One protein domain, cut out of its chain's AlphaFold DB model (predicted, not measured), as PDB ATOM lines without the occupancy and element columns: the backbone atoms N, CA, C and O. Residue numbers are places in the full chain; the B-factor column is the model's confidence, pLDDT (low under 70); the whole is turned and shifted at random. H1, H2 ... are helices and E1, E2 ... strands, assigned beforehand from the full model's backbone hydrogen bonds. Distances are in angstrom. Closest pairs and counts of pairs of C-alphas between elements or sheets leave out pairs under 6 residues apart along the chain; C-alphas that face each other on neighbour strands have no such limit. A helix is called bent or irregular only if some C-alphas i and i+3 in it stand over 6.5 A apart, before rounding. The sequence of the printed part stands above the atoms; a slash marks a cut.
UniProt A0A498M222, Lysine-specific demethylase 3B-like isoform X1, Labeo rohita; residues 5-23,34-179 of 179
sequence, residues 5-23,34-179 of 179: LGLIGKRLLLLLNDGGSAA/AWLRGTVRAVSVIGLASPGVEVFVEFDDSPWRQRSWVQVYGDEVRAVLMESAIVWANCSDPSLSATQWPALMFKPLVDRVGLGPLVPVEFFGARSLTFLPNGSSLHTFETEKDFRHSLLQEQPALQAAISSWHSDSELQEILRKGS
ATOM      1  N   LEU A   5     -55.048 -30.182  -8.156       64.94
ATOM      2  CA  LEU A   5     -56.312 -29.433  -8.156       64.94
ATOM      3  C   LEU A   5     -56.109 -27.926  -7.957       64.94
ATOM      4  O   LEU A   5     -56.952 -27.135  -8.365       64.94
ATOM      5  N   GLY A   6     -54.977 -27.520  -7.377       71.44
ATOM      6  CA  GLY A   6     -54.642 -26.120  -7.174       71.44
ATOM      7  C   GLY A   6     -54.306 -25.312  -8.395       71.44
ATOM      8  O   GLY A   6     -54.199 -24.096  -8.293       71.44
ATOM      9  N   LEU A   7     -54.150 -25.990  -9.525       78.31
ATOM     10  CA  LEU A   7     -53.933 -25.356 -10.805       78.31
ATOM     11  C   LEU A   7     -55.248 -24.869 -11.412       78.31
ATOM     12  O   LEU A   7     -55.223 -23.891 -12.141       78.31
ATOM     13  N   ILE A   8     -56.386 -25.515 -11.124       83.19
ATOM     14  CA  ILE A   8     -57.674 -25.172 -11.745       83.19
ATOM     15  C   ILE A   8     -58.063 -23.734 -11.378       83.19
ATOM     16  O   ILE A   8     -57.968 -23.323 -10.227       83.19
ATOM     17  N   GLY A   9     -58.472 -22.966 -12.388       82.81
ATOM     18  CA  GLY A   9     -58.840 -21.560 -12.264       82.81
ATOM     19  C   GLY A   9     -57.660 -20.595 -12.176       82.81
ATOM     20  O   GLY A   9     -57.889 -19.391 -12.213       82.81
ATOM     21  N   LYS A  10     -56.418 -21.092 -12.098       87.19
ATOM     22  CA  LYS A  10     -55.221 -20.252 -12.043       87.19
ATOM     23  C   LYS A  10     -54.777 -19.805 -13.429       87.19
ATOM     24  O   LYS A  10     -54.841 -20.573 -14.396       87.19
ATOM     25  N   ARG A  11     -54.256 -18.580 -13.509       89.38
ATOM     26  CA  ARG A  11     -53.521 -18.098 -14.684       89.38
ATOM     27  C   ARG A  11     -52.142 -18.751 -14.758       89.38
ATOM     28  O   ARG A  11     -51.392 -18.777 -13.778       89.38
ATOM     29  N   LEU A  12     -51.812 -19.254 -15.940       89.62
ATOM     30  CA  LEU A  12     -50.516 -19.809 -16.298       89.62
ATOM     31  C   LEU A  12     -49.872 -19.000 -17.421       89.62
ATOM     32  O   LEU A  12     -50.539 -18.565 -18.364       89.62
ATOM     33  N   LEU A  13     -48.551 -18.881 -17.332       88.94
ATOM     34  CA  LEU A  13     -47.695 -18.436 -18.421       88.94
ATOM     35  C   LEU A  13     -46.850 -19.619 -18.875       88.94
ATOM     36  O   LEU A  13     -46.156 -20.252 -18.077       88.94
ATOM     37  N   LEU A  14     -46.932 -19.919 -20.162       88.00
ATOM     38  CA  LEU A  14     -46.300 -21.072 -20.781       88.00
ATOM     39  C   LEU A  14     -45.262 -20.605 -21.791       88.00
ATOM     40  O   LEU A  14     -45.566 -19.808 -22.680       88.00
ATOM     41  N   LEU A  15     -44.053 -21.143 -21.669       87.44
ATOM     42  CA  LEU A  15     -42.993 -20.968 -22.648       87.44
ATOM     43  C   LEU A  15     -42.693 -22.312 -23.301       87.44
ATOM     44  O   LEU A  15     -42.167 -23.227 -22.660       87.44
ATOM     45  N   LEU A  16     -43.036 -22.415 -24.582       84.00
ATOM     46  CA  LEU A  16     -42.787 -23.595 -25.403       84.00
ATOM     47  C   LEU A  16     -41.482 -23.437 -26.192       84.00
ATOM     48  O   LEU A  16     -40.952 -22.338 -26.352       84.00
ATOM     49  N   ASN A  17     -40.933 -24.553 -26.656       77.25
ATOM     50  CA  ASN A  17     -39.723 -24.571 -27.458       77.25
ATOM     51  C   ASN A  17     -40.018 -24.127 -28.896       77.25
ATOM     52  O   ASN A  17     -40.719 -24.824 -29.620       77.25
ATOM     53  N   ASP A  18     -39.431 -23.013 -29.331       61.81
ATOM     54  CA  ASP A  18     -39.585 -22.488 -30.701       61.81
ATOM     55  C   ASP A  18     -38.552 -23.090 -31.685       61.81
ATOM     56  O   ASP A  18     -38.193 -22.510 -32.705       61.81
ATOM     57  N   GLY A  19     -37.954 -24.238 -31.339       47.81
ATOM     58  CA  GLY A  19     -36.856 -24.851 -32.102       47.81
ATOM     59  C   GLY A  19     -35.512 -24.101 -32.027       47.81
ATOM     60  O   GLY A  19     -34.511 -24.589 -32.553       47.81
ATOM     61  N   GLY A  20     -35.461 -22.949 -31.350       43.12
ATOM     62  CA  GLY A  20     -34.260 -22.150 -31.099       43.12
ATOM     63  C   GLY A  20     -33.534 -22.547 -29.807       43.12
ATOM     64  O   GLY A  20     -34.135 -22.641 -28.742       43.12
ATOM     65  N   SER A  21     -32.227 -22.779 -29.942       41.66
ATOM     66  CA  SER A  21     -31.238 -23.279 -28.971       41.66
ATOM     67  C   SER A  21     -31.497 -23.100 -27.458       41.66
ATOM     68  O   SER A  21     -31.940 -22.065 -26.955       41.66
ATOM     69  N   ALA A  22     -31.089 -24.128 -26.708       43.09
ATOM     70  CA  ALA A  22     -30.953 -24.204 -25.252       43.09
ATOM     71  C   ALA A  22     -29.804 -23.352 -24.685       43.09
ATOM     72  O   ALA A  22     -28.958 -23.857 -23.954       43.09
ATOM     73  N   ALA A  23     -29.772 -22.059 -25.007       43.38
ATOM     74  CA  ALA A  23     -29.001 -21.105 -24.221       43.38
ATOM     75  C   ALA A  23     -29.850 -20.666 -23.020       43.38
ATOM     76  O   ALA A  23     -31.044 -20.405 -23.175       43.38
ATOM     77  N   ALA A  34     -42.093 -15.249 -26.361       79.69
ATOM     78  CA  ALA A  34     -43.500 -15.379 -26.740       79.69
ATOM     79  C   ALA A  34     -44.307 -16.198 -25.709       79.69
ATOM     80  O   ALA A  34     -44.773 -17.302 -25.987       79.69
ATOM     81  N   TRP A  35     -44.456 -15.662 -24.496       86.31
ATOM     82  CA  TRP A  35     -45.223 -16.293 -23.424       86.31
ATOM     83  C   TRP A  35     -46.695 -16.442 -23.792       86.31
ATOM     84  O   TRP A  35     -47.403 -15.458 -24.031       86.31
ATOM     85  N   LEU A  36     -47.174 -17.682 -23.756       87.00
ATOM     86  CA  LEU A  36     -48.584 -17.993 -23.916       87.00
ATOM     87  C   LEU A  36     -49.294 -17.807 -22.576       87.00
ATOM     88  O   LEU A  36     -48.941 -18.438 -21.580       87.00
ATOM     89  N   ARG A  37     -50.305 -16.940 -22.569       88.25
ATOM     90  CA  ARG A  37     -51.148 -16.629 -21.411       88.25
ATOM     91  C   ARG A  37     -52.420 -17.455 -21.469       88.25
ATOM     92  O   ARG A  37     -53.080 -17.481 -22.509       88.25
ATOM     93  N   GLY A  38     -52.779 -18.104 -20.371       89.50
ATOM     94  CA  GLY A  38     -54.059 -18.789 -20.296       89.50
ATOM     95  C   GLY A  38     -54.475 -19.177 -18.890       89.50
ATOM     96  O   GLY A  38     -53.699 -19.095 -17.946       89.50
ATOM     97  N   THR A  39     -55.719 -19.616 -18.761       88.94
ATOM     98  CA  THR A  39     -56.328 -20.034 -17.500       88.94
ATOM     99  C   THR A  39     -56.562 -21.536 -17.513       88.94
ATOM    100  O   THR A  39     -57.131 -22.081 -18.461       88.94
ATOM    101  N   VAL A  40     -56.154 -22.232 -16.456       88.44
ATOM    102  CA  VAL A  40     -56.410 -23.671 -16.337       88.44
ATOM    103  C   VAL A  40     -57.889 -23.902 -16.067       88.44
ATOM    104  O   VAL A  40     -58.473 -23.357 -15.136       88.44
ATOM    105  N   ARG A  41     -58.504 -24.763 -16.864       86.69
ATOM    106  CA  ARG A  41     -59.911 -25.148 -16.754       86.69
ATOM    107  C   ARG A  41     -60.099 -26.555 -16.207       86.69
ATOM    108  O   ARG A  41     -61.112 -26.823 -15.574       86.69
ATOM    109  N   ALA A  42     -59.137 -27.441 -16.434       82.94
ATOM    110  CA  ALA A  42     -59.147 -28.793 -15.893       82.94
ATOM    111  C   ALA A  42     -57.719 -29.305 -15.713       82.94
ATOM    112  O   ALA A  42     -56.788 -28.822 -16.355       82.94
ATOM    113  N   VAL A  43     -57.557 -30.300 -14.848       82.88
ATOM    114  CA  VAL A  43     -56.281 -30.976 -14.612       82.88
ATOM    115  C   VAL A  43     -56.534 -32.466 -14.736       82.88
ATOM    116  O   VAL A  43     -57.451 -32.998 -14.112       82.88
ATOM    117  N   SER A  44     -55.730 -33.130 -15.552       80.00
ATOM    118  CA  SER A  44     -55.710 -34.576 -15.692       80.00
ATOM    119  C   SER A  44     -54.413 -35.103 -15.095       80.00
ATOM    120  O   SER A  44     -53.315 -34.658 -15.436       80.00
ATOM    121  N   VAL A  45     -54.541 -36.054 -14.173       69.81
ATOM    122  CA  VAL A  45     -53.409 -36.813 -13.636       69.81
ATOM    123  C   VAL A  45     -53.476 -38.186 -14.287       69.81
ATOM    124  O   VAL A  45     -54.206 -39.064 -13.827       69.81
ATOM    125  N   ILE A  46     -52.771 -38.363 -15.404       58.12
ATOM    126  CA  ILE A  46     -52.783 -39.639 -16.120       58.12
ATOM    127  C   ILE A  46     -51.862 -40.618 -15.388       58.12
ATOM    128  O   ILE A  46     -50.663 -40.394 -15.228       58.12
ATOM    129  N   GLY A  47     -52.448 -41.711 -14.902       51.03
ATOM    130  CA  GLY A  47     -51.739 -42.773 -14.200       51.03
ATOM    131  C   GLY A  47     -50.995 -43.724 -15.142       51.03
ATOM    132  O   GLY A  47     -51.517 -44.155 -16.166       51.03
ATOM    133  N   LEU A  48     -49.792 -44.110 -14.710       45.28
ATOM    134  CA  LEU A  48     -49.003 -45.295 -15.092       45.28
ATOM    135  C   LEU A  48     -48.312 -45.341 -16.471       45.28
ATOM    136  O   LEU A  48     -47.257 -45.964 -16.537       45.28
ATOM    137  N   ALA A  49     -48.800 -44.692 -17.534       46.31
ATOM    138  CA  ALA A  49     -48.134 -44.748 -18.855       46.31
ATOM    139  C   ALA A  49     -47.245 -43.526 -19.177       46.31
ATOM    140  O   ALA A  49     -46.296 -43.630 -19.952       46.31
ATOM    141  N   SER A  50     -47.523 -42.386 -18.549       48.31
ATOM    142  CA  SER A  50     -46.795 -41.128 -18.724       48.31
ATOM    143  C   SER A  50     -46.861 -40.348 -17.406       48.31
ATOM    144  O   SER A  50     -47.915 -39.800 -17.085       48.31
ATOM    145  N   PRO A  51     -45.793 -40.329 -16.588       52.50
ATOM    146  CA  PRO A  51     -45.793 -39.604 -15.322       52.50
ATOM    147  C   PRO A  51     -45.737 -38.096 -15.599       52.50
ATOM    148  O   PRO A  51     -44.664 -37.509 -15.701       52.50
ATOM    149  N   GLY A  52     -46.896 -37.462 -15.756       64.88
ATOM    150  CA  GLY A  52     -46.988 -36.031 -16.022       64.88
ATOM    151  C   GLY A  52     -48.350 -35.466 -15.641       64.88
ATOM    152  O   GLY A  52     -49.382 -36.083 -15.883       64.88
ATOM    153  N   VAL A  53     -48.347 -34.286 -15.018       78.81
ATOM    154  CA  VAL A  53     -49.555 -33.472 -14.839       78.81
ATOM    155  C   VAL A  53     -49.891 -32.834 -16.183       78.81
ATOM    156  O   VAL A  53     -49.043 -32.159 -16.774       78.81
ATOM    157  N   GLU A  54     -51.115 -33.040 -16.657       84.88
ATOM    158  CA  GLU A  54     -51.626 -32.436 -17.884       84.88
ATOM    159  C   GLU A  54     -52.723 -31.437 -17.522       84.88
ATOM    160  O   GLU A  54     -53.637 -31.739 -16.754       84.88
ATOM    161  N   VAL A  55     -52.615 -30.216 -18.033       85.94
ATOM    162  CA  VAL A  55     -53.549 -29.133 -17.723       85.94
ATOM    163  C   VAL A  55     -54.281 -28.713 -18.979       85.94
ATOM    164  O   VAL A  55     -53.685 -28.515 -20.033       85.94
ATOM    165  N   PHE A  56     -55.595 -28.577 -18.877       85.81
ATOM    166  CA  PHE A  56     -56.413 -28.016 -19.934       85.81
ATOM    167  C   PHE A  56     -56.432 -26.503 -19.765       85.81
ATOM    168  O   PHE A  56     -57.006 -26.004 -18.798       85.81
ATOM    169  N   VAL A  57     -55.784 -25.782 -20.674       87.94
ATOM    170  CA  VAL A  57     -55.603 -24.330 -20.600       87.94
ATOM    171  C   VAL A  57     -56.462 -23.656 -21.658       87.94
ATOM    172  O   VAL A  57     -56.450 -24.045 -22.826       87.94
ATOM    173  N   GLU A  58     -57.213 -22.646 -21.237       89.50
ATOM    174  CA  GLU A  58     -57.907 -21.700 -22.104       89.50
ATOM    175  C   GLU A  58     -57.003 -20.484 -22.317       89.50
ATOM    176  O   GLU A  58     -56.679 -19.797 -21.354       89.50
ATOM    177  N   PHE A  59     -56.544 -20.255 -23.547       86.19
ATOM    178  CA  PHE A  59     -55.577 -19.198 -23.853       86.19
ATOM    179  C   PHE A  59     -56.269 -17.861 -24.137       86.19
ATOM    180  O   PHE A  59     -57.245 -17.823 -24.888       86.19
ATOM    181  N   ASP A  60     -55.720 -16.772 -23.593       79.56
ATOM    182  CA  ASP A  60     -56.291 -15.421 -23.700       79.56
ATOM    183  C   ASP A  60     -56.126 -14.830 -25.122       79.56
ATOM    184  O   ASP A  60     -57.039 -14.199 -25.648       79.56
ATOM    185  N   ASP A  61     -54.980 -15.077 -25.774       67.12
ATOM    186  CA  ASP A  61     -54.549 -14.388 -27.009       67.12
ATOM    187  C   ASP A  61     -54.379 -15.328 -28.228       67.12
ATOM    188  O   ASP A  61     -53.618 -15.051 -29.153       67.12
ATOM    189  N   SER A  62     -55.065 -16.478 -28.258       57.66
ATOM    190  CA  SER A  62     -54.927 -17.468 -29.345       57.66
ATOM    191  C   SER A  62     -56.250 -17.756 -30.068       57.66
ATOM    192  O   SER A  62     -56.960 -18.695 -29.702       57.66
ATOM    193  N   PRO A  63     -56.579 -17.027 -31.156       56.16
ATOM    194  CA  PRO A  63     -57.837 -17.223 -31.884       56.16
ATOM    195  C   PRO A  63     -57.931 -18.598 -32.569       56.16
ATOM    196  O   PRO A  63     -59.028 -19.118 -32.755       56.16
ATOM    197  N   TRP A  64     -56.794 -19.224 -32.895       58.59
ATOM    198  CA  TRP A  64     -56.716 -20.541 -33.550       58.59
ATOM    199  C   TRP A  64     -56.644 -21.717 -32.562       58.59
ATOM    200  O   TRP A  64     -56.836 -22.867 -32.948       58.59
ATOM    201  N   ARG A  65     -56.335 -21.441 -31.287       62.12
ATOM    202  CA  ARG A  65     -56.152 -22.438 -30.224       62.12
ATOM    203  C   ARG A  65     -56.713 -21.883 -28.916       62.12
ATOM    204  O   ARG A  65     -55.977 -21.576 -27.987       62.12
ATOM    205  N   GLN A  66     -58.037 -21.756 -28.858       68.69
ATOM    206  CA  GLN A  66     -58.726 -21.221 -27.680       68.69
ATOM    207  C   GLN A  66     -58.547 -22.103 -26.443       68.69
ATOM    208  O   GLN A  66     -58.475 -21.594 -25.331       68.69
ATOM    209  N   ARG A  67     -58.486 -23.430 -26.617       81.12
ATOM    210  CA  ARG A  67     -58.321 -24.383 -25.515       81.12
ATOM    211  C   ARG A  67     -57.438 -25.544 -25.934       81.12
ATOM    212  O   ARG A  67     -57.617 -26.093 -27.022       81.12
ATOM    213  N   SER A  68     -56.491 -25.927 -25.088       83.12
ATOM    214  CA  SER A  68     -55.591 -27.040 -25.382       83.12
ATOM    215  C   SER A  68     -55.166 -27.773 -24.122       83.12
ATOM    216  O   SER A  68     -55.038 -27.168 -23.059       83.12
ATOM    217  N   TRP A  69     -54.934 -29.074 -24.261       85.12
ATOM    218  CA  TRP A  69     -54.229 -29.843 -23.250       85.12
ATOM    219  C   TRP A  69     -52.735 -29.569 -23.370       85.12
ATOM    220  O   TRP A  69     -52.179 -29.584 -24.467       85.12
ATOM    221  N   VAL A  70     -52.113 -29.265 -22.238       83.94
ATOM    222  CA  VAL A  70     -50.692 -28.962 -22.130       83.94
ATOM    223  C   VAL A  70     -50.089 -29.901 -21.104       83.94
ATOM    224  O   VAL A  70     -50.473 -29.902 -19.930       83.94
ATOM    225  N   GLN A  71     -49.109 -30.683 -21.539       85.62
ATOM    226  CA  GLN A  71     -48.332 -31.521 -20.646       85.62
ATOM    227  C   GLN A  71     -47.315 -30.641 -19.916       85.62
ATOM    228  O   GLN A  71     -46.305 -30.253 -20.493       85.62
ATOM    229  N   VAL A  72     -47.566 -30.328 -18.639       82.00
ATOM    230  CA  VAL A  72     -46.750 -29.379 -17.848       82.00
ATOM    231  C   VAL A  72     -45.275 -29.783 -17.840       82.00
ATOM    232  O   VAL A  72     -44.395 -28.938 -17.948       82.00
ATOM    233  N   TYR A  73     -45.012 -31.088 -17.761       80.19
ATOM    234  CA  TYR A  73     -43.667 -31.667 -17.747       80.19
ATOM    235  C   TYR A  73     -43.232 -32.236 -19.109       80.19
ATOM    236  O   TYR A  73     -42.275 -33.006 -19.159       80.19
ATOM    237  N   GLY A  74     -43.924 -31.899 -20.200       81.00
ATOM    238  CA  GLY A  74     -43.554 -32.321 -21.554       81.00
ATOM    239  C   GLY A  74     -42.220 -31.722 -22.009       81.00
ATOM    240  O   GLY A  74     -41.784 -30.690 -21.500       81.00
ATOM    241  N   ASP A  75     -41.555 -32.364 -22.971       79.56
ATOM    242  CA  ASP A  75     -40.242 -31.918 -23.466       79.56
ATOM    243  C   ASP A  75     -40.276 -30.625 -24.282       79.56
ATOM    244  O   ASP A  75     -39.289 -29.894 -24.347       79.56
ATOM    245  N   GLU A  76     -41.431 -30.310 -24.857       81.00
ATOM    246  CA  GLU A  76     -41.688 -29.045 -25.541       81.00
ATOM    247  C   GLU A  76     -41.777 -27.848 -24.584       81.00
ATOM    248  O   GLU A  76     -41.614 -26.707 -25.015       81.00
ATOM    249  N   VAL A  77     -42.009 -28.083 -23.289       83.81
ATOM    250  CA  VAL A  77     -42.208 -27.028 -22.295       83.81
ATOM    251  C   VAL A  77     -40.874 -26.625 -21.680       83.81
ATOM    252  O   VAL A  77     -40.231 -27.401 -20.972       83.81
ATOM    253  N   ARG A  78     -40.465 -25.374 -21.907       84.62
ATOM    254  CA  ARG A  78     -39.240 -24.812 -21.324       84.62
ATOM    255  C   ARG A  78     -39.493 -24.215 -19.947       84.62
ATOM    256  O   ARG A  78     -38.669 -24.380 -19.053       84.62
ATOM    257  N   ALA A  79     -40.619 -23.536 -19.767       87.06
ATOM    258  CA  ALA A  79     -41.005 -22.989 -18.475       87.06
ATOM    259  C   ALA A  79     -42.526 -22.914 -18.326       87.06
ATOM    260  O   ALA A  79     -43.244 -22.636 -19.288       87.06
ATOM    261  N   VAL A  80     -43.001 -23.134 -17.101       88.00
ATOM    262  CA  VAL A  80     -44.396 -22.921 -16.704       88.00
ATOM    263  C   VAL A  80     -44.407 -22.072 -15.452       88.00
ATOM    264  O   VAL A  80     -43.845 -22.470 -14.432       88.00
ATOM    265  N   LEU A  81     -45.075 -20.928 -15.517       89.88
ATOM    266  CA  LEU A  81     -45.260 -20.026 -14.390       89.88
ATOM    267  C   LEU A  81     -46.728 -20.036 -13.985       89.88
ATOM    268  O   LEU A  81     -47.606 -19.936 -14.835       89.88
ATOM    269  N   MET A  82     -46.988 -20.139 -12.689       90.12
ATOM    270  CA  MET A  82     -48.329 -20.144 -12.116       90.12
ATOM    271  C   MET A  82     -48.536 -18.921 -11.253       90.12
ATOM    272  O   MET A  82     -47.676 -18.595 -10.436       90.12
ATOM    273  N   GLU A  83     -49.677 -18.258 -11.408       91.00
ATOM    274  CA  GLU A  83     -50.007 -17.126 -10.553       91.00
ATOM    275  C   GLU A  83     -49.973 -17.520  -9.068       91.00
ATOM    276  O   GLU A  83     -50.359 -18.627  -8.677       91.00
ATOM    277  N   SER A  84     -49.503 -16.605  -8.226       88.19
ATOM    278  CA  SER A  84     -49.400 -16.848  -6.791       88.19
ATOM    279  C   SER A  84     -50.048 -15.748  -5.967       88.19
ATOM    280  O   SER A  84     -50.886 -16.050  -5.123       88.19
ATOM    281  N   ALA A  85     -49.600 -14.506  -6.118       88.69
ATOM    282  CA  ALA A  85     -50.004 -13.405  -5.249       88.69
ATOM    283  C   ALA A  85     -49.766 -12.063  -5.933       88.69
ATOM    284  O   ALA A  85     -48.943 -11.968  -6.838       88.69
ATOM    285  N   ILE A  86     -50.440 -11.018  -5.465       90.69
ATOM    286  CA  ILE A  86     -50.169  -9.650  -5.902       90.69
ATOM    287  C   ILE A  86     -49.054  -9.065  -5.030       90.69
ATOM    288  O   ILE A  86     -49.028  -9.252  -3.811       90.69
ATOM    289  N   VAL A  87     -48.118  -8.369  -5.665       90.75
ATOM    290  CA  VAL A  87     -46.990  -7.694  -5.023       90.75
ATOM    291  C   VAL A  87     -46.795  -6.305  -5.617       90.75
ATOM    292  O   VAL A  87     -47.014  -6.093  -6.802       90.75
ATOM    293  N   TRP A  88     -46.339  -5.355  -4.819       89.12
ATOM    294  CA  TRP A  88     -45.754  -4.116  -5.302       89.12
ATOM    295  C   TRP A  88     -44.352  -4.387  -5.813       89.12
ATOM    296  O   TRP A  88     -43.474  -4.791  -5.049       89.12
ATOM    297  N   ALA A  89     -44.157  -4.150  -7.101       88.88
ATOM    298  CA  ALA A  89     -42.892  -4.307  -7.786       88.88
ATOM    299  C   ALA A  89     -42.373  -2.941  -8.243       88.88
ATOM    300  O   ALA A  89     -43.151  -2.054  -8.606       88.88
ATOM    301  N   ASN A  90     -41.052  -2.766  -8.232       84.94
ATOM    302  CA  ASN A  90     -40.438  -1.565  -8.787       84.94
ATOM    303  C   ASN A  90     -40.649  -1.547 -10.305       84.94
ATOM    304  O   ASN A  90     -40.154  -2.422 -11.019       84.94
ATOM    305  N   CYS A  91     -41.397  -0.563 -10.788       78.25
ATOM    306  CA  CYS A  91     -41.700  -0.416 -12.194       78.25
ATOM    307  C   CYS A  91     -40.615   0.420 -12.869       78.25
ATOM    308  O   CYS A  91     -40.401   1.578 -12.519       78.25
ATOM    309  N   SER A  92     -39.925  -0.179 -13.840       69.31
ATOM    310  CA  SER A  92     -38.965   0.534 -14.698       69.31
ATOM    311  C   SER A  92     -39.579   0.940 -16.042       69.31
ATOM    312  O   SER A  92     -38.890   1.511 -16.885       69.31
ATOM    313  N   ASP A  93     -40.861   0.628 -16.252       68.69
ATOM    314  CA  ASP A  93     -41.578   0.939 -17.482       68.69
ATOM    315  C   ASP A  93     -41.926   2.439 -17.526       68.69
ATOM    316  O   ASP A  93     -42.657   2.918 -16.653       68.69
ATOM    317  N   PRO A  94     -41.435   3.196 -18.526       67.06
ATOM    318  CA  PRO A  94     -41.703   4.628 -18.646       67.06
ATOM    319  C   PRO A  94     -43.172   4.951 -18.954       67.06
ATOM    320  O   PRO A  94     -43.568   6.112 -18.850       67.06
ATOM    321  N   SER A  95     -43.982   3.964 -19.354       69.50
ATOM    322  CA  SER A  95     -45.426   4.140 -19.549       69.50
ATOM    323  C   SER A  95     -46.199   4.252 -18.232       69.50
ATOM    324  O   SER A  95     -47.316   4.774 -18.218       69.50
ATOM    325  N   LEU A  96     -45.607   3.798 -17.125       72.19
ATOM    326  CA  LEU A  96     -46.208   3.839 -15.802       72.19
ATOM    327  C   LEU A  96     -45.640   5.025 -15.017       72.19
ATOM    328  O   LEU A  96     -44.435   5.211 -14.890       72.19
ATOM    329  N   SER A  97     -46.531   5.857 -14.481       69.75
ATOM    330  CA  SER A  97     -46.178   7.123 -13.824       69.75
ATOM    331  C   SER A  97     -45.643   6.972 -12.396       69.75
ATOM    332  O   SER A  97     -45.371   7.979 -11.741       69.75
ATOM    333  N   ALA A  98     -45.510   5.743 -11.892       76.00
ATOM    334  CA  ALA A  98     -45.104   5.470 -10.521       76.00
ATOM    335  C   ALA A  98     -43.906   4.523 -10.456       76.00
ATOM    336  O   ALA A  98     -43.821   3.540 -11.186       76.00
ATOM    337  N   THR A  99     -43.014   4.799  -9.504       78.25
ATOM    338  CA  THR A  99     -41.825   3.987  -9.215       78.25
ATOM    339  C   THR A  99     -42.195   2.586  -8.726       78.25
ATOM    340  O   THR A  99     -41.486   1.626  -8.997       78.25
ATOM    341  N   GLN A 100     -43.325   2.445  -8.028       84.00
ATOM    342  CA  GLN A 100     -43.854   1.159  -7.584       84.00
ATOM    343  C   GLN A 100     -45.232   0.933  -8.188       84.00
ATOM    344  O   GLN A 100     -46.085   1.820  -8.163       84.00
ATOM    345  N   TRP A 101     -45.441  -0.270  -8.711       87.88
ATOM    346  CA  TRP A 101     -46.677  -0.657  -9.371       87.88
ATOM    347  C   TRP A 101     -47.116  -2.045  -8.905       87.88
ATOM    348  O   TRP A 101     -46.261  -2.919  -8.712       87.88
ATOM    349  N   PRO A 102     -48.421  -2.285  -8.703       90.19
ATOM    350  CA  PRO A 102     -48.902  -3.611  -8.351       90.19
ATOM    351  C   PRO A 102     -48.724  -4.559  -9.540       90.19
ATOM    352  O   PRO A 102     -49.077  -4.258 -10.683       90.19
ATOM    353  N   ALA A 103     -48.191  -5.736  -9.259       91.38
ATOM    354  CA  ALA A 103     -47.905  -6.775 -10.225       91.38
ATOM    355  C   ALA A 103     -48.351  -8.135  -9.687       91.38
ATOM    356  O   ALA A 103     -48.300  -8.403  -8.485       91.38
ATOM    357  N   LEU A 104     -48.793  -9.008 -10.583       91.44
ATOM    358  CA  LEU A 104     -49.097 -10.391 -10.265       91.44
ATOM    359  C   LEU A 104     -47.790 -11.185 -10.263       91.44
ATOM    360  O   LEU A 104     -47.141 -11.325 -11.295       91.44
ATOM    361  N   MET A 105     -47.395 -11.692  -9.100       91.06
ATOM    362  CA  MET A 105     -46.256 -12.589  -8.944       91.06
ATOM    363  C   MET A 105     -46.628 -13.989  -9.417       91.06
ATOM    364  O   MET A 105     -47.644 -14.556  -8.996       91.06
ATOM    365  N   PHE A 106     -45.737 -14.582 -10.205       89.88
ATOM    366  CA  PHE A 106     -45.830 -15.970 -10.617       89.88
ATOM    367  C   PHE A 106     -44.738 -16.813  -9.963       89.88
ATOM    368  O   PHE A 106     -43.610 -16.371  -9.750       89.88
ATOM    369  N   LYS A 107     -45.078 -18.062  -9.658       88.50
ATOM    370  CA  LYS A 107     -44.155 -19.088  -9.180       88.50
ATOM    371  C   LYS A 107     -43.861 -20.077 -10.305       88.50
ATOM    372  O   LYS A 107     -44.805 -20.546 -10.942       88.50
ATOM    373  N   PRO A 108     -42.590 -20.426 -10.549       86.62
ATOM    374  CA  PRO A 108     -42.261 -21.444 -11.533       86.62
ATOM    375  C   PRO A 108     -42.727 -22.821 -11.046       86.62
ATOM    376  O   PRO A 108     -42.356 -23.270  -9.963       86.62
ATOM    377  N   LEU A 109     -43.547 -23.492 -11.853       84.38
ATOM    378  CA  LEU A 109     -43.857 -24.917 -11.711       84.38
ATOM    379  C   LEU A 109     -42.806 -25.772 -12.417       84.38
ATOM    380  O   LEU A 109     -42.398 -26.813 -11.914       84.38
ATOM    381  N   VAL A 110     -42.373 -25.311 -13.590       84.75
ATOM    382  CA  VAL A 110     -41.310 -25.920 -14.385       84.75
ATOM    383  C   VAL A 110     -40.377 -24.811 -14.818       84.75
ATOM    384  O   VAL A 110     -40.820 -23.796 -15.350       84.75
ATOM    385  N   ASP A 111     -39.089 -25.025 -14.602       85.12
ATOM    386  CA  ASP A 111     -38.040 -24.101 -14.998       85.12
ATOM    387  C   ASP A 111     -36.887 -24.890 -15.621       85.12
ATOM    388  O   ASP A 111     -36.003 -25.390 -14.930       85.12
ATOM    389  N   ARG A 112     -36.931 -25.054 -16.948       83.00
ATOM    390  CA  ARG A 112     -35.827 -25.619 -17.740       83.00
ATOM    391  C   ARG A 112     -34.943 -24.531 -18.354       83.00
ATOM    392  O   ARG A 112     -33.966 -24.858 -19.023       83.00
ATOM    393  N   VAL A 113     -35.297 -23.259 -18.170       77.44
ATOM    394  CA  VAL A 113     -34.538 -22.111 -18.692       77.44
ATOM    395  C   VAL A 113     -33.522 -21.582 -17.682       77.44
ATOM    396  O   VAL A 113     -32.534 -20.979 -18.091       77.44
ATOM    397  N   GLY A 114     -33.717 -21.872 -16.392       76.50
ATOM    398  CA  GLY A 114     -32.808 -21.503 -15.316       76.50
ATOM    399  C   GLY A 114     -33.045 -20.082 -14.813       76.50
ATOM    400  O   GLY A 114     -32.116 -19.280 -14.791       76.50
ATOM    401  N   LEU A 115     -34.271 -19.778 -14.372       73.12
ATOM    402  CA  LEU A 115     -34.656 -18.487 -13.782       73.12
ATOM    403  C   LEU A 115     -33.773 -18.070 -12.601       73.12
ATOM    404  O   LEU A 115     -33.578 -16.881 -12.343       73.12
ATOM    405  N   GLY A 116     -33.242 -19.040 -11.856       76.88
ATOM    406  CA  GLY A 116     -32.419 -18.769 -10.682       76.88
ATOM    407  C   GLY A 116     -33.201 -17.991  -9.607       76.88
ATOM    408  O   GLY A 116     -34.327 -18.369  -9.292       76.88
ATOM    409  N   PRO A 117     -32.636 -16.923  -9.005       80.25
ATOM    410  CA  PRO A 117     -33.296 -16.130  -7.961       80.25
ATOM    411  C   PRO A 117     -34.256 -15.061  -8.515       80.25
ATOM    412  O   PRO A 117     -34.631 -14.136  -7.786       80.25
ATOM    413  N   LEU A 118     -34.593 -15.127  -9.804       84.38
ATOM    414  CA  LEU A 118     -35.518 -14.197 -10.434       84.38
ATOM    415  C   LEU A 118     -36.965 -14.611 -10.174       84.38
ATOM    416  O   LEU A 118     -37.328 -15.785 -10.220       84.38
ATOM    417  N   VAL A 119     -37.800 -13.611  -9.937       87.25
ATOM    418  CA  VAL A 119     -39.228 -13.737  -9.695       87.25
ATOM    419  C   VAL A 119     -39.965 -13.118 -10.881       87.25
ATOM    420  O   VAL A 119     -39.843 -11.910 -11.102       87.25
ATOM    421  N   PRO A 120     -40.735 -13.914 -11.639       88.88
ATOM    422  CA  PRO A 120     -41.600 -13.388 -12.678       88.88
ATOM    423  C   PRO A 120     -42.755 -12.595 -12.073       88.88
ATOM    424  O   PRO A 120     -43.480 -13.092 -11.204       88.88
ATOM    425  N   VAL A 121     -42.956 -11.381 -12.570       89.81
ATOM    426  CA  VAL A 121     -44.056 -10.498 -12.187       89.81
ATOM    427  C   VAL A 121     -44.703  -9.893 -13.431       89.81
ATOM    428  O   VAL A 121     -44.007  -9.429 -14.328       89.81
ATOM    429  N   GLU A 122     -46.032  -9.894 -13.507       90.50
ATOM    430  CA  GLU A 122     -46.783  -9.228 -14.581       90.50
ATOM    431  C   GLU A 122     -47.455  -7.969 -14.033       90.50
ATOM    432  O   GLU A 122     -48.302  -8.052 -13.143       90.50
ATOM    433  N   PHE A 123     -47.096  -6.793 -14.547       88.94
ATOM    434  CA  PHE A 123     -47.690  -5.535 -14.093       88.94
ATOM    435  C   PHE A 123     -49.154  -5.423 -14.525       88.94
ATOM    436  O   PHE A 123     -49.495  -5.589 -15.704       88.94
ATOM    437  N   PHE A 124     -50.034  -5.092 -13.578       87.69
ATOM    438  CA  PHE A 124     -51.447  -4.881 -13.879       87.69
ATOM    439  C   PHE A 124     -51.632  -3.664 -14.802       87.69
ATOM    440  O   PHE A 124     -50.929  -2.662 -14.688       87.69
ATOM    441  N   GLY A 125     -52.588  -3.739 -15.729       81.50
ATOM    442  CA  GLY A 125     -52.840  -2.696 -16.733       81.50
ATOM    443  C   GLY A 125     -51.951  -2.824 -17.973       81.50
ATOM    444  O   GLY A 125     -52.478  -2.977 -19.073       81.50
ATOM    445  N   ALA A 126     -50.626  -2.842 -17.801       78.69
ATOM    446  CA  ALA A 126     -49.673  -2.978 -18.909       78.69
ATOM    447  C   ALA A 126     -49.576  -4.414 -19.459       78.69
ATOM    448  O   ALA A 126     -49.256  -4.600 -20.630       78.69
ATOM    449  N   ARG A 127     -49.851  -5.434 -18.624       78.31
ATOM    450  CA  ARG A 127     -49.634  -6.866 -18.935       78.31
ATOM    451  C   ARG A 127     -48.195  -7.180 -19.385       78.31
ATOM    452  O   ARG A 127     -47.952  -8.158 -20.092       78.31
ATOM    453  N   SER A 128     -47.245  -6.350 -18.954       82.44
ATOM    454  CA  SER A 128     -45.815  -6.538 -19.195       82.44
ATOM    455  C   SER A 128     -45.250  -7.512 -18.165       82.44
ATOM    456  O   SER A 128     -45.457  -7.317 -16.964       82.44
ATOM    457  N   LEU A 129     -44.594  -8.572 -18.639       86.12
ATOM    458  CA  LEU A 129     -43.966  -9.598 -17.809       86.12
ATOM    459  C   LEU A 129     -42.486  -9.262 -17.628       86.12
ATOM    460  O   LEU A 129     -41.743  -9.224 -18.604       86.12
ATOM    461  N   THR A 130     -42.072  -9.096 -16.376       86.00
ATOM    462  CA  THR A 130     -40.700  -8.759 -15.989       86.00
ATOM    463  C   THR A 130     -40.164  -9.752 -14.967       86.00
ATOM    464  O   THR A 130     -40.917 -10.350 -14.199       86.00
ATOM    465  N   PHE A 131     -38.845  -9.927 -14.937       86.69
ATOM    466  CA  PHE A 131     -38.162 -10.834 -14.018       86.69
ATOM    467  C   PHE A 131     -37.325 -10.035 -13.018       86.69
ATOM    468  O   PHE A 131     -36.284  -9.480 -13.363       86.69
ATOM    469  N   LEU A 132     -37.781  -9.972 -11.765       85.25
ATOM    470  CA  LEU A 132     -37.145  -9.176 -10.712       85.25
ATOM    471  C   LEU A 132     -36.356 -10.048  -9.729       85.25
ATOM    472  O   LEU A 132     -36.801 -11.138  -9.384       85.25
ATOM    473  N   PRO A 133     -35.208  -9.592  -9.206       82.50
ATOM    474  CA  PRO A 133     -34.492 -10.325  -8.168       82.50
ATOM    475  C   PRO A 133     -35.313 -10.383  -6.867       82.50
ATOM    476  O   PRO A 133     -35.817  -9.366  -6.390       82.50
ATOM    477  N   ASN A 134     -35.394 -11.568  -6.253       70.38
ATOM    478  CA  ASN A 134     -36.217 -11.880  -5.067       70.38
ATOM    479  C   ASN A 134     -35.920 -11.033  -3.798       70.38
ATOM    480  O   ASN A 134     -36.613 -11.158  -2.794       70.38
ATOM    481  N   GLY A 135     -34.858 -10.217  -3.793       59.41
ATOM    482  CA  GLY A 135     -34.221  -9.734  -2.562       59.41
ATOM    483  C   GLY A 135     -34.633  -8.358  -2.023       59.41
ATOM    484  O   GLY A 135     -34.412  -8.119  -0.840       59.41
ATOM    485  N   SER A 136     -35.173  -7.434  -2.829       57.66
ATOM    486  CA  SER A 136     -35.233  -6.028  -2.364       57.66
ATOM    487  C   SER A 136     -36.266  -5.102  -3.011       57.66
ATOM    488  O   SER A 136     -36.310  -3.927  -2.661       57.66
ATOM    489  N   SER A 137     -37.101  -5.582  -3.933       66.81
ATOM    490  CA  SER A 137     -38.025  -4.702  -4.676       66.81
ATOM    491  C   SER A 137     -39.451  -5.234  -4.786       66.81
ATOM    492  O   SER A 137     -40.232  -4.689  -5.562       66.81
ATOM    493  N   LEU A 138     -39.779  -6.288  -4.032       81.81
ATOM    494  CA  LEU A 138     -41.100  -6.907  -4.006       81.81
ATOM    495  C   LEU A 138     -41.691  -6.778  -2.603       81.81
ATOM    496  O   LEU A 138     -41.139  -7.320  -1.646       81.81
ATOM    497  N   HIS A 139     -42.822  -6.090  -2.485       85.31
ATOM    498  CA  HIS A 139     -43.599  -6.039  -1.247       85.31
ATOM    499  C   HIS A 139     -44.945  -6.714  -1.464       85.31
ATOM    500  O   HIS A 139     -45.612  -6.440  -2.452       85.31
ATOM    501  N   THR A 140     -45.361  -7.603  -0.565       85.69
ATOM    502  CA  THR A 140     -46.685  -8.230  -0.660       85.69
ATOM    503  C   THR A 140     -47.774  -7.166  -0.636       85.69
ATOM    504  O   THR A 140     -47.735  -6.271   0.204       85.69
ATOM    505  N   PHE A 141     -48.731  -7.269  -1.553       86.19
ATOM    506  CA  PHE A 141     -49.868  -6.362  -1.613       86.19
ATOM    507  C   PHE A 141     -50.901  -6.735  -0.540       86.19
ATOM    508  O   PHE A 141     -51.367  -7.874  -0.478       86.19
ATOM    509  N   GLU A 142     -51.269  -5.773   0.299       85.06
ATOM    510  CA  GLU A 142     -52.270  -5.882   1.354       85.06
ATOM    511  C   GLU A 142     -53.490  -5.017   1.012       85.06
ATOM    512  O   GLU A 142     -53.499  -3.806   1.240       85.06
ATOM    513  N   THR A 143     -54.565  -5.647   0.531       77.25
ATOM    514  CA  THR A 143     -55.818  -5.000   0.091       77.25
ATOM    515  C   THR A 143     -56.324  -3.917   1.051       77.25
ATOM    516  O   THR A 143     -56.685  -2.821   0.633       77.25
ATOM    517  N   GLU A 144     -56.313  -4.165   2.360       77.00
ATOM    518  CA  GLU A 144     -56.842  -3.195   3.328       77.00
ATOM    519  C   GLU A 144     -56.036  -1.890   3.408       77.00
ATOM    520  O   GLU A 144     -56.593  -0.819   3.674       77.00
ATOM    521  N   LYS A 145     -54.722  -1.967   3.186       80.38
ATOM    522  CA  LYS A 145     -53.804  -0.828   3.308       80.38
ATOM    523  C   LYS A 145     -53.575  -0.165   1.959       80.38
ATOM    524  O   LYS A 145     -53.622   1.059   1.853       80.38
ATOM    525  N   ASP A 146     -53.394  -0.977   0.929       83.62
ATOM    526  CA  ASP A 146     -52.892  -0.537  -0.362       83.62
ATOM    527  C   ASP A 146     -53.960   0.082  -1.253       83.62
ATOM    528  O   ASP A 146     -53.645   0.988  -2.018       83.62
ATOM    529  N   PHE A 147     -55.242  -0.272  -1.104       80.25
ATOM    530  CA  PHE A 147     -56.324   0.415  -1.833       80.25
ATOM    531  C   PHE A 147     -56.437   1.909  -1.494       80.25
ATOM    532  O   PHE A 147     -57.035   2.674  -2.250       80.25
ATOM    533  N   ARG A 148     -55.840   2.347  -0.377       80.38
ATOM    534  CA  ARG A 148     -55.736   3.766  -0.006       80.38
ATOM    535  C   ARG A 148     -54.565   4.482  -0.681       80.38
ATOM    536  O   ARG A 148     -54.448   5.695  -0.530       80.38
ATOM    537  N   HIS A 149     -53.705   3.760  -1.396       82.75
ATOM    538  CA  HIS A 149     -52.570   4.330  -2.106       82.75
ATOM    539  C   HIS A 149     -53.055   5.254  -3.231       82.75
ATOM    540  O   HIS A 149     -53.936   4.881  -4.008       82.75
ATOM    541  N   SER A 150     -52.459   6.446  -3.346       83.38
ATOM    542  CA  SER A 150     -52.877   7.476  -4.309       83.38
ATOM    543  C   SER A 150     -52.923   6.947  -5.744       83.38
ATOM    544  O   SER A 150     -53.904   7.172  -6.438       83.38
ATOM    545  N   LEU A 151     -51.943   6.123  -6.136       84.56
ATOM    546  CA  LEU A 151     -51.926   5.463  -7.447       84.56
ATOM    547  C   LEU A 151     -53.215   4.683  -7.754       84.56
ATOM    548  O   LEU A 151     -53.763   4.780  -8.850       84.56
ATOM    549  N   LEU A 152     -53.691   3.887  -6.794       82.88
ATOM    550  CA  LEU A 152     -54.897   3.091  -6.985       82.88
ATOM    551  C   LEU A 152     -56.137   3.984  -7.033       82.88
ATOM    552  O   LEU A 152     -57.047   3.709  -7.805       82.88
ATOM    553  N   GLN A 153     -56.169   5.060  -6.246       84.00
ATOM    554  CA  GLN A 153     -57.266   6.032  -6.288       84.00
ATOM    555  C   GLN A 153     -57.345   6.759  -7.636       84.00
ATOM    556  O   GLN A 153     -58.441   7.024  -8.124       84.00
ATOM    557  N   GLU A 154     -56.198   7.045  -8.248       86.12
ATOM    558  CA  GLU A 154     -56.124   7.659  -9.575       86.12
ATOM    559  C   GLU A 154     -56.483   6.678 -10.703       86.12
ATOM    560  O   GLU A 154     -56.913   7.104 -11.775       86.12
ATOM    561  N   GLN A 155     -56.359   5.365 -10.468       85.56
ATOM    562  CA  GLN A 155     -56.628   4.322 -11.460       85.56
ATOM    563  C   GLN A 155     -57.728   3.337 -11.021       85.56
ATOM    564  O   GLN A 155     -57.438   2.216 -10.589       85.56
ATOM    565  N   PRO A 156     -59.015   3.671 -11.225       85.81
ATOM    566  CA  PRO A 156     -60.124   2.785 -10.857       85.81
ATOM    567  C   PRO A 156     -60.123   1.455 -11.627       85.81
ATOM    568  O   PRO A 156     -60.521   0.426 -11.085       85.81
ATOM    569  N   ALA A 157     -59.633   1.437 -12.872       86.94
ATOM    570  CA  ALA A 157     -59.471   0.200 -13.643       86.94
ATOM    571  C   ALA A 157     -58.474  -0.774 -12.985       86.94
ATOM    572  O   ALA A 157     -58.697  -1.983 -12.984       86.94
ATOM    573  N   LEU A 158     -57.404  -0.242 -12.389       87.00
ATOM    574  CA  LEU A 158     -56.396  -1.027 -11.687       87.00
ATOM    575  C   LEU A 158     -56.969  -1.632 -10.401       87.00
ATOM    576  O   LEU A 158     -56.816  -2.828 -10.160       87.00
ATOM    577  N   GLN A 159     -57.705  -0.830  -9.627       87.56
ATOM    578  CA  GLN A 159     -58.442  -1.314  -8.457       87.56
ATOM    579  C   GLN A 159     -59.432  -2.423  -8.818       87.56
ATOM    580  O   GLN A 159     -59.484  -3.440  -8.133       87.56
ATOM    581  N   ALA A 160     -60.202  -2.248  -9.894       89.12
ATOM    582  CA  ALA A 160     -61.161  -3.251 -10.342       89.12
ATOM    583  C   ALA A 160     -60.471  -4.571 -10.727       89.12
ATOM    584  O   ALA A 160     -60.948  -5.635 -10.341       89.12
ATOM    585  N   ALA A 161     -59.333  -4.512 -11.427       88.50
ATOM    586  CA  ALA A 161     -58.568  -5.699 -11.807       88.50
ATOM    587  C   ALA A 161     -58.010  -6.455 -10.588       88.50
ATOM    588  O   ALA A 161     -58.127  -7.677 -10.514       88.50
ATOM    589  N   ILE A 162     -57.455  -5.729  -9.611       89.00
ATOM    590  CA  ILE A 162     -56.940  -6.305  -8.359       89.00
ATOM    591  C   ILE A 162     -58.080  -6.936  -7.550       89.00
ATOM    592  O   ILE A 162     -57.962  -8.074  -7.102       89.00
ATOM    593  N   SER A 163     -59.205  -6.229  -7.398       88.38
ATOM    594  CA  SER A 163     -60.390  -6.746  -6.703       88.38
ATOM    595  C   SER A 163     -60.949  -7.996  -7.377       88.38
ATOM    596  O   SER A 163     -61.226  -8.974  -6.689       88.38
ATOM    597  N   SER A 164     -61.064  -7.991  -8.710       88.88
ATOM    598  CA  SER A 164     -61.514  -9.156  -9.479       88.88
ATOM    599  C   SER A 164     -60.611 -10.354  -9.220       88.88
ATOM    600  O   SER A 164     -61.105 -11.427  -8.896       88.88
ATOM    601  N   TRP A 165     -59.290 -10.157  -9.281       89.44
ATOM    602  CA  TRP A 165     -58.333 -11.223  -9.004       89.44
ATOM    603  C   TRP A 165     -58.475 -11.777  -7.580       89.44
ATOM    604  O   TRP A 165     -58.445 -12.990  -7.385       89.44
ATOM    605  N   HIS A 166     -58.668 -10.912  -6.579       85.94
ATOM    606  CA  HIS A 166     -58.893 -11.351  -5.200       85.94
ATOM    607  C   HIS A 166     -60.170 -12.179  -5.057       85.94
ATOM    608  O   HIS A 166     -60.120 -13.249  -4.449       85.94
ATOM    609  N   SER A 167     -61.283 -11.714  -5.629       87.25
ATOM    610  CA  SER A 167     -62.547 -12.453  -5.627       87.25
ATOM    611  C   SER A 167     -62.403 -13.804  -6.321       87.25
ATOM    612  O   SER A 167     -62.813 -14.820  -5.766       87.25
ATOM    613  N   ASP A 168     -61.757 -13.843  -7.487       86.12
ATOM    614  CA  ASP A 168     -61.516 -15.087  -8.216       86.12
ATOM    615  C   ASP A 168     -60.630 -16.037  -7.406       86.12
ATOM    616  O   ASP A 168     -60.962 -17.212  -7.253       86.12
ATOM    617  N   SER A 169     -59.537 -15.542  -6.815       83.62
ATOM    618  CA  SER A 169     -58.651 -16.362  -5.988       83.62
ATOM    619  C   SER A 169     -59.355 -16.899  -4.739       83.62
ATOM    620  O   SER A 169     -59.112 -18.044  -4.363       83.62
ATOM    621  N   GLU A 170     -60.216 -16.112  -4.092       85.50
ATOM    622  CA  GLU A 170     -61.011 -16.563  -2.945       85.50
ATOM    623  C   GLU A 170     -62.013 -17.645  -3.358       85.50
ATOM    624  O   GLU A 170     -62.092 -18.691  -2.711       85.50
ATOM    625  N   LEU A 171     -62.717 -17.448  -4.477       83.81
ATOM    626  CA  LEU A 171     -63.629 -18.446  -5.034       83.81
ATOM    627  C   LEU A 171     -62.902 -19.754  -5.352       83.81
ATOM    628  O   LEU A 171     -63.398 -20.822  -4.991       83.81
ATOM    629  N   GLN A 172     -61.715 -19.693  -5.965       79.75
ATOM    630  CA  GLN A 172     -60.913 -20.892  -6.214       79.75
ATOM    631  C   GLN A 172     -60.544 -21.602  -4.905       79.75
ATOM    632  O   GLN A 172     -60.678 -22.819  -4.806       79.75
ATOM    633  N   GLU A 173     -60.127 -20.869  -3.872       79.12
ATOM    634  CA  GLU A 173     -59.789 -21.468  -2.576       79.12
ATOM    635  C   GLU A 173     -61.007 -22.089  -1.873       79.12
ATOM    636  O   GLU A 173     -60.881 -23.147  -1.250       79.12
ATOM    637  N   ILE A 174     -62.196 -21.492  -2.003       79.81
ATOM    638  CA  ILE A 174     -63.452 -22.066  -1.495       79.81
ATOM    639  C   ILE A 174     -63.777 -23.374  -2.222       79.81
ATOM    640  O   ILE A 174     -64.026 -24.390  -1.569       79.81
ATOM    641  N   LEU A 175     -63.736 -23.376  -3.559       75.00
ATOM    642  CA  LEU A 175     -64.014 -24.564  -4.376       75.00
ATOM    643  C   LEU A 175     -63.044 -25.711  -4.064       75.00
ATOM    644  O   LEU A 175     -63.445 -26.874  -4.026       75.00
ATOM    645  N   ARG A 176     -61.780 -25.379  -3.779       70.31
ATOM    646  CA  ARG A 176     -60.755 -26.350  -3.377       70.31
ATOM    647  C   ARG A 176     -60.995 -26.939  -1.992       70.31
ATOM    648  O   ARG A 176     -60.799 -28.135  -1.820       70.31
ATOM    649  N   LYS A 177     -61.396 -26.128  -1.009       68.38
ATOM    650  CA  LYS A 177     -61.684 -26.598   0.361       68.38
ATOM    651  C   LYS A 177     -62.993 -27.383   0.463       68.38
ATOM    652  O   LYS A 177     -63.170 -28.131   1.418       68.38
ATOM    653  N   GLY A 178     -63.910 -27.173  -0.480       57.91
ATOM    654  CA  GLY A 178     -65.200 -27.856  -0.541       57.91
ATOM    655  C   GLY A 178     -65.204 -29.205  -1.273       57.91
ATOM    656  O   GLY A 178     -66.287 -29.773  -1.396       57.91
ATOM    657  N   SER A 179     -64.056 -29.690  -1.774       49.50
ATOM    658  CA  SER A 179     -63.918 -30.976  -2.491       49.50
ATOM    659  C   SER A 179     -63.322 -32.085  -1.630       49.50
ATOM    660  O   SER A 179     -62.391 -31.789  -0.849       49.50
TER     661      SER A 179
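What this domain is: This is residues 5 to 23 and 34 to 179 of the 179 residues of the protein "Lysine-specific demethylase 3B-like isoform X1" of Labeo rohita (UniProt A0A498M222). One strongly twisted sheet runs through the domain, with the long, bent strands E5 and E6 in its middle, E1, E2, E3 and E4 making a wing toward one end, and E7, E8 and E9 lying toward the other. The long helix H3 runs beside this sheet and only grazes it, while the short helices H1 and H2 sit near the beginning of H3, at the end of the domain far from the E2, E3, E4 wing. The printed part has 165 residues, with nine named strands followed by three named helices; the sheet is branched at E5 and its neighbour pairs are antiparallel. The class is mixed, helices and strands, and the whole is compact, with a radius of gyration of the C-alphas of 16.9 A and spans of 54 by 43 by 33 A.

Where its parts are: Begin with the longest strand, E5, residues 77 to 90: find C-alpha 77 at (-42.208, -27.028, -22.295), from where it runs 28.9 A and bends by 101 degrees at residue 87. E6, residues 100 to 111, returns over 27.0 A and bends by 67 degrees at residue 108. Earlier in the lines are E1, residues 11 to 16, 16.1 A long, E2, residues 36 to 46, 23.4 A long with a bend of 83 degrees at residue 39, E3, residues 52 to 59, 20.5 A long, and E4, residues 67 to 71. After E6 look for E7, residues 118 to 123, E8, residues 129 to 133, and E9, residues 138 to 140. The helices come last: H1, residues 143 to 146, H2, residues 150 to 154, and H3, residues 156 to 177. H3 starts at C-alpha 156, (-60.124, 2.785, -10.857), and ends 31.5 A away at C-alpha 177, (-61.684, -26.598, 0.361).

How they stand to each other: Look first at E5, where the pairing is staggered: E1 and E9 lie on one side of it and E6 on the other side. E5 and E6 form a hairpin, with N 87 and O 103 2.8 A apart. Beside E1, N 13 and O 81 of E5 are 2.9 A apart; beside E9, N 88 of E5 and O 139 are 2.7 A apart. From E1 go to E2, where N 12 and O 38 are 2.8 A apart. E2, E3 and E4 are a meander, each strand the antiparallel neighbour of the one before, with N 41 and O 56 at 2.7 A and N 70 and O 55 at 2.8 A. A second meander is E5, E6, E7 and E8, with N 104 and O 122 at 2.8 A and N 119 and O 132 at 2.7 A. H3 only grazes the sheet with its residues 158 to 169; its closest C-alphas to E5 are those of Ile 86 and Ile 162, 7.9 A apart. H2 and H3 touch only at the corner, and only just, with 3 pairs of C-alphas within 8 A; the closest are those of Leu 152 and Gln 159, 5.8 A apart. H2 only grazes the sheet with its residues 151 to 152. H1 and H3 are near each other, with 5 pairs of C-alphas within 10 A. In H2 and H3 every O i to N i+4 pair is within hydrogen-bond range; H1 is too short for such a pair.

The domain as a whole: The two C-alphas farthest apart are those of Ala 49 and Ser 150, 54.4 A. Residues 24 to 33 are cut out, and C-alphas 23 and 34 stand 15.8 A apart across the cut, within the link from E1 to E2. Of the links that are printed whole, none is long. The mean pLDDT of the printed part is 79.2; among the places under 70 are residues 18 to 23, 45 to 52 and 61 to 66.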